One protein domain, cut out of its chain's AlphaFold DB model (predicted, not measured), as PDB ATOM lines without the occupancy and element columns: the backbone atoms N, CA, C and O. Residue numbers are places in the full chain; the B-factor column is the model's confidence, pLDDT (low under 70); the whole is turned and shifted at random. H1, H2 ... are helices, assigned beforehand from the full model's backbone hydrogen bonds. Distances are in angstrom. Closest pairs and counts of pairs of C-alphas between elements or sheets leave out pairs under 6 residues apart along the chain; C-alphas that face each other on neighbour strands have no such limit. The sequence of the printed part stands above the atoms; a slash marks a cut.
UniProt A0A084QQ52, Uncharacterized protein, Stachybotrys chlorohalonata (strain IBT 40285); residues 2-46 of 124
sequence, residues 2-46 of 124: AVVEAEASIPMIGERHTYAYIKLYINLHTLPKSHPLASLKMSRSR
ATOM      1  N   ALA A   2      57.738  14.508 -37.322       64.88
ATOM      2  CA  ALA A   2      56.327  14.841 -37.588       64.88
ATOM      3  C   ALA A   2      55.489  13.768 -38.331       64.88
ATOM      4  O   ALA A   2      54.292  13.654 -38.096       64.88
ATOM      5  N   VAL A   3      56.092  12.971 -39.223       60.66
ATOM      6  CA  VAL A   3      55.355  11.959 -40.017       60.66
ATOM      7  C   VAL A   3      54.945  10.750 -39.163       60.66
ATOM      8  O   VAL A   3      53.834  10.255 -39.292       60.66
ATOM      9  N   VAL A   4      55.808  10.331 -38.231       61.56
ATOM     10  CA  VAL A   4      55.555   9.188 -37.332       61.56
ATOM     11  C   VAL A   4      54.441   9.508 -36.329       61.56
ATOM     12  O   VAL A   4      53.587   8.671 -36.057       61.56
ATOM     13  N   GLU A   5      54.401  10.740 -35.825       62.25
ATOM     14  CA  GLU A   5      53.324  11.220 -34.949       62.25
ATOM     15  C   GLU A   5      51.985  11.337 -35.701       62.25
ATOM     16  O   GLU A   5      50.932  11.002 -35.155       62.25
ATOM     17  N   ALA A   6      52.015  11.744 -36.975       67.81
ATOM     18  CA  ALA A   6      50.823  11.829 -37.815       67.81
ATOM     19  C   ALA A   6      50.229  10.441 -38.123       67.81
ATOM     20  O   ALA A   6      49.008  10.276 -38.062       67.81
ATOM     21  N   GLU A   7      51.061   9.429 -38.380       58.47
ATOM     22  CA  GLU A   7      50.605   8.050 -38.609       58.47
ATOM     23  C   GLU A   7      50.066   7.386 -37.333       58.47
ATOM     24  O   GLU A   7      49.093   6.636 -37.400       58.47
ATOM     25  N   ALA A   8      50.611   7.726 -36.159       64.50
ATOM     26  CA  ALA A   8      50.100   7.261 -34.867       64.50
ATOM     27  C   ALA A   8      48.731   7.868 -34.484       64.50
ATOM     28  O   ALA A   8      48.030   7.324 -33.633       64.50
ATOM     29  N   SER A   9      48.329   8.976 -35.117       71.06
ATOM     30  CA  SER A   9      47.031   9.634 -34.889       71.06
ATOM     31  C   SER A   9      45.879   9.051 -35.723       71.06
ATOM     32  O   SER A   9      44.729   9.474 -35.594       71.06
ATOM     33  N   ILE A  10      46.171   8.087 -36.602       78.44
ATOM     34  CA  ILE A  10      45.193   7.425 -37.466       78.44
ATOM     35  C   ILE A  10      44.415   6.413 -36.608       78.44
ATOM     36  O   ILE A  10      44.975   5.378 -36.253       78.44
ATOM     37  N   PRO A  11      43.119   6.651 -36.308       79.31
ATOM     38  CA  PRO A  11      42.329   5.691 -35.542       79.31
ATOM     39  C   PRO A  11      42.273   4.354 -36.270       79.31
ATOM     40  O   PRO A  11      42.246   4.323 -37.512       79.31
ATOM     41  N   MET A  12      42.229   3.260 -35.513       85.25
ATOM     42  CA  MET A  12      42.205   1.919 -36.093       85.25
ATOM     43  C   MET A  12      40.981   1.744 -36.998       85.25
ATOM     44  O   MET A  12      39.938   2.378 -36.817       85.25
ATOM     45  N   ILE A  13      41.084   0.842 -37.978       86.88
ATOM     46  CA  ILE A  13      40.008   0.596 -38.949       86.88
ATOM     47  C   ILE A  13      38.667   0.292 -38.251       86.88
ATOM     48  O   ILE A  13      37.623   0.797 -38.660       86.88
ATOM     49  N   GLY A  14      38.702  -0.450 -37.137       88.25
ATOM     50  CA  GLY A  14      37.526  -0.751 -36.322       88.25
ATOM     51  C   GLY A  14      36.864   0.502 -35.745       88.25
ATOM     52  O   GLY A  14      35.657   0.664 -35.888       88.25
ATOM     53  N   GLU A  15      37.648   1.415 -35.173       89.88
ATOM     54  CA  GLU A  15      37.167   2.666 -34.567       89.88
ATOM     55  C   GLU A  15      36.574   3.621 -35.607       89.88
ATOM     56  O   GLU A  15      35.551   4.269 -35.383       89.88
ATOM     57  N   ARG A  16      37.173   3.671 -36.800       90.38
ATOM     58  CA  ARG A  16      36.621   4.437 -37.925       90.38
ATOM     59  C   ARG A  16      35.269   3.888 -38.357       90.38
ATOM     60  O   ARG A  16      34.342   4.657 -38.605       90.38
ATOM     61  N   HIS A  17      35.148   2.565 -38.447       92.94
ATOM     62  CA  HIS A  17      33.897   1.918 -38.825       92.94
ATOM     63  C   HIS A  17      32.815   2.074 -37.758       92.94
ATOM     64  O   HIS A  17      31.666   2.331 -38.117       92.94
ATOM     65  N   THR A  18      33.155   1.969 -36.472       92.62
ATOM     66  CA  THR A  18      32.192   2.208 -35.389       92.62
ATOM     67  C   THR A  18      31.729   3.659 -35.392       92.62
ATOM     68  O   THR A  18      30.525   3.906 -35.350       92.62
ATOM     69  N   TYR A  19      32.646   4.615 -35.548       94.38
ATOM     70  CA  TYR A  19      32.302   6.030 -35.654       94.38
ATOM     71  C   TYR A  19      31.408   6.324 -36.870       94.38
ATOM     72  O   TYR A  19      30.365   6.969 -36.737       94.38
ATOM     73  N   ALA A  20      31.762   5.811 -38.052       93.06
ATOM     74  CA  ALA A  20      30.961   5.974 -39.265       93.06
ATOM     75  C   ALA A  20      29.566   5.345 -39.122       93.06
ATOM     76  O   ALA A  20      28.577   5.943 -39.547       93.06
ATOM     77  N   TYR A  21      29.478   4.174 -38.485       92.12
ATOM     78  CA  TYR A  21      28.212   3.510 -38.188       92.12
ATOM     79  C   TYR A  21      27.337   4.354 -37.254       92.12
ATOM     80  O   TYR A  21      26.171   4.587 -37.568       92.12
ATOM     81  N   ILE A  22      27.896   4.854 -36.148       94.81
ATOM     82  CA  ILE A  22      27.174   5.700 -35.186       94.81
ATOM     83  C   ILE A  22      26.671   6.974 -35.872       94.81
ATOM     84  O   ILE A  22      25.501   7.327 -35.739       94.81
ATOM     85  N   LYS A  23      27.524   7.638 -36.658       95.19
ATOM     86  CA  LYS A  23      27.153   8.852 -37.396       95.19
ATOM     87  C   LYS A  23      26.031   8.591 -38.402       95.19
ATOM     88  O   LYS A  23      25.077   9.361 -38.466       95.19
ATOM     89  N   LEU A  24      26.122   7.502 -39.167       90.94
ATOM     90  CA  LEU A  24      25.080   7.099 -40.110       90.94
ATOM     91  C   LEU A  24      23.760   6.805 -39.386       90.94
ATOM     92  O   LEU A  24      22.711   7.261 -39.834       90.94
ATOM     93  N   TYR A  25      23.819   6.082 -38.267       89.69
ATOM     94  CA  TYR A  25      22.658   5.764 -37.441       89.69
ATOM     95  C   TYR A  25      21.961   7.039 -36.958       89.69
ATOM     96  O   TYR A  25      20.773   7.220 -37.216       89.69
ATOM     97  N   ILE A  26      22.704   7.963 -36.340       93.75
ATOM     98  CA  ILE A  26      22.161   9.248 -35.878       93.75
ATOM     99  C   ILE A  26      21.513   9.996 -37.042       93.75
ATOM    100  O   ILE A  26      20.346  10.364 -36.945       93.75
ATOM    101  N   ASN A  27      22.229  10.149 -38.159       90.94
ATOM    102  CA  ASN A  27      21.712  10.864 -39.322       90.94
ATOM    103  C   ASN A  27      20.372  10.283 -39.773       90.94
ATOM    104  O   ASN A  27      19.404  11.028 -39.883       90.94
ATOM    105  N   LEU A  28      20.285   8.962 -39.944       86.69
ATOM    106  CA  LEU A  28      19.058   8.287 -40.366       86.69
ATOM    107  C   LEU A  28      17.892   8.481 -39.390       86.69
ATOM    108  O   LEU A  28      16.756   8.654 -39.828       86.69
ATOM    109  N   HIS A  29      18.171   8.492 -38.087       83.38
ATOM    110  CA  HIS A  29      17.163   8.680 -37.042       83.38
ATOM    111  C   HIS A  29      16.742  10.140 -36.831       83.38
ATOM    112  O   HIS A  29      15.679  10.390 -36.268       83.38
ATOM    113  N   THR A  30      17.541  11.097 -37.304       92.38
ATOM    114  CA  THR A  30      17.227  12.535 -37.258       92.38
ATOM    115  C   THR A  30      16.621  13.082 -38.553       92.38
ATOM    116  O   THR A  30      16.265  14.258 -38.613       92.38
ATOM    117  N   LEU A  31      16.493  12.256 -39.599       89.62
ATOM    118  CA  LEU A  31      15.901  12.682 -40.866       89.62
ATOM    119  C   LEU A  31      14.412  13.044 -40.702       89.62
ATOM    120  O   LEU A  31      13.685  12.389 -39.949       89.62
ATOM    121  N   PRO A  32      13.917  14.049 -41.447       91.25
ATOM    122  CA  PRO A  32      12.498  14.377 -41.458       91.25
ATOM    123  C   PRO A  32      11.680  13.213 -42.031       91.25
ATOM    124  O   PRO A  32      12.119  12.509 -42.938       91.25
ATOM    125  N   LYS A  33      10.449  13.030 -41.539       85.38
ATOM    126  CA  LYS A  33       9.575  11.901 -41.924       85.38
ATOM    127  C   LYS A  33       9.203  11.866 -43.413       85.38
ATOM    128  O   LYS A  33       8.826  10.813 -43.909       85.38
ATOM    129  N   SER A  34       9.303  12.995 -44.116       90.38
ATOM    130  CA  SER A  34       9.117  13.081 -45.570       90.38
ATOM    131  C   SER A  34      10.294  12.504 -46.366       90.38
ATOM    132  O   SER A  34      10.174  12.303 -47.572       90.38
ATOM    133  N   HIS A  35      11.434  12.244 -45.719       87.12
ATOM    134  CA  HIS A  35      12.633  11.758 -46.381       87.12
ATOM    135  C   HIS A  35      12.520  10.254 -46.693       87.12
ATOM    136  O   HIS A  35      12.218   9.465 -45.795       87.12
ATOM    137  N   PRO A  36      12.840   9.804 -47.921       86.62
ATOM    138  CA  PRO A  36      12.676   8.403 -48.326       86.62
ATOM    139  C   PRO A  36      13.519   7.416 -47.502       86.62
ATOM    140  O   PRO A  36      13.148   6.260 -47.348       86.62
ATOM    141  N   LEU A  37      14.642   7.860 -46.927       83.81
ATOM    142  CA  LEU A  37      15.445   7.025 -46.020       83.81
ATOM    143  C   LEU A  37      14.874   6.926 -44.597       83.81
ATOM    144  O   LEU A  37      15.219   5.989 -43.887       83.81
ATOM    145  N   ALA A  38      13.999   7.848 -44.181       83.50
ATOM    146  CA  ALA A  38      13.355   7.790 -42.867       83.50
ATOM    147  C   ALA A  38      12.256   6.711 -42.811       83.50
ATOM    148  O   ALA A  38      11.964   6.173 -41.744       83.50
ATOM    149  N   SER A  39      11.660   6.364 -43.959       79.06
ATOM    150  CA  SER A  39      10.713   5.245 -44.083       79.06
ATOM    151  C   SER A  39      11.404   3.895 -44.304       79.06
ATOM    152  O   SER A  39      10.775   2.841 -44.154       79.06
ATOM    153  N   LEU A  40      12.698   3.904 -44.642       77.25
ATOM    154  CA  LEU A  40      13.467   2.703 -44.920       77.25
ATOM    155  C   LEU A  40      13.740   1.943 -43.615       77.25
ATOM    156  O   LEU A  40      14.568   2.330 -42.793       77.25
ATOM    157  N   LYS A  41      13.078   0.799 -43.434       69.88
ATOM    158  CA  LYS A  41      13.437  -0.134 -42.362       69.88
ATOM    159  C   LYS A  41      14.744  -0.823 -42.742       69.88
ATOM    160  O   LYS A  41      14.738  -1.778 -43.519       69.88
ATOM    161  N   MET A  42      15.861  -0.365 -42.175       64.81
ATOM    162  CA  MET A  42      17.133  -1.092 -42.203       64.81
ATOM    163  C   MET A  42      16.995  -2.384 -41.401       64.81
ATOM    164  O   MET A  42      17.409  -2.497 -40.250       64.81
ATOM    165  N   SER A  43      16.390  -3.394 -42.020       62.38
ATOM    166  CA  SER A  43      16.614  -4.761 -41.586       62.38
ATOM    167  C   SER A  43      18.099  -5.047 -41.777       62.38
ATOM    168  O   SER A  43      18.699  -4.662 -42.785       62.38
ATOM    169  N   ARG A  44      18.720  -5.699 -40.794       60.03
ATOM    170  CA  ARG A  44      20.040  -6.294 -40.983       60.03
ATOM    171  C   ARG A  44      19.852  -7.302 -42.112       60.03
ATOM    172  O   ARG A  44      19.320  -8.379 -41.853       60.03
ATOM    173  N   SER A  45      20.165  -6.897 -43.350       59.16
ATOM    174  CA  SER A  45      20.095  -7.742 -44.540       59.16
ATOM    175  C   SER A  45      20.605  -9.113 -44.121       59.16
ATOM    176  O   SER A  45      21.740  -9.232 -43.637       59.16
ATOM    177  N   ARG A  46      19.723 -10.122 -44.164       60.41
ATOM    178  CA  ARG A  46      20.136 -11.507 -43.968       60.41
ATOM    179  C   ARG A  46      21.049 -11.770 -45.147       60.41
ATOM    180  O   ARG A  46      20.568 -12.061 -46.235       60.41
TER     181      ARG A  46
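Overview. This is residues 2 to 46 of the 124 residues of an uncharacterized protein of Stachybotrys chlorohalonata (strain IBT 40285) (UniProt A0A084QQ52). One long helix, H2, makes most of the length; the short helix H1 sticks out beyond its first end, and past its other end an unnamed tail, residues 31 to 46, turns and runs off to one side. The printed part has 45 residues with two named helices, H1 then H2, and no named strand; the class is all helix. The whole is extended and flat, with a radius of gyration of the C-alphas of 16.1 A and spans of 48 by 26 by 11 A.

Arrangement. H2, residues 13 to 30, and H1, residues 2 to 8, are apart, joined by a tight link of 4 residues. Residues 2 to 26 stand free. In both helices every O i to N i+4 pair is within hydrogen-bond range.

Along the chain. H2 measures 25.8 A from C-alpha 13 at (40.008, 0.596, -38.949) to C-alpha 30 at (17.227, 12.535, -37.258). H1 measures 10.2 A and begins at C-alpha 2, (56.327, 14.841, -37.588).

Size, cuts and confidence. The C-alphas farthest apart, of Ala 2 and Ser 34, are 47.9 A apart. The printed part has no cut. Confidence is low, with pLDDT under 70, in residues 2 to 8 and 41 to 46.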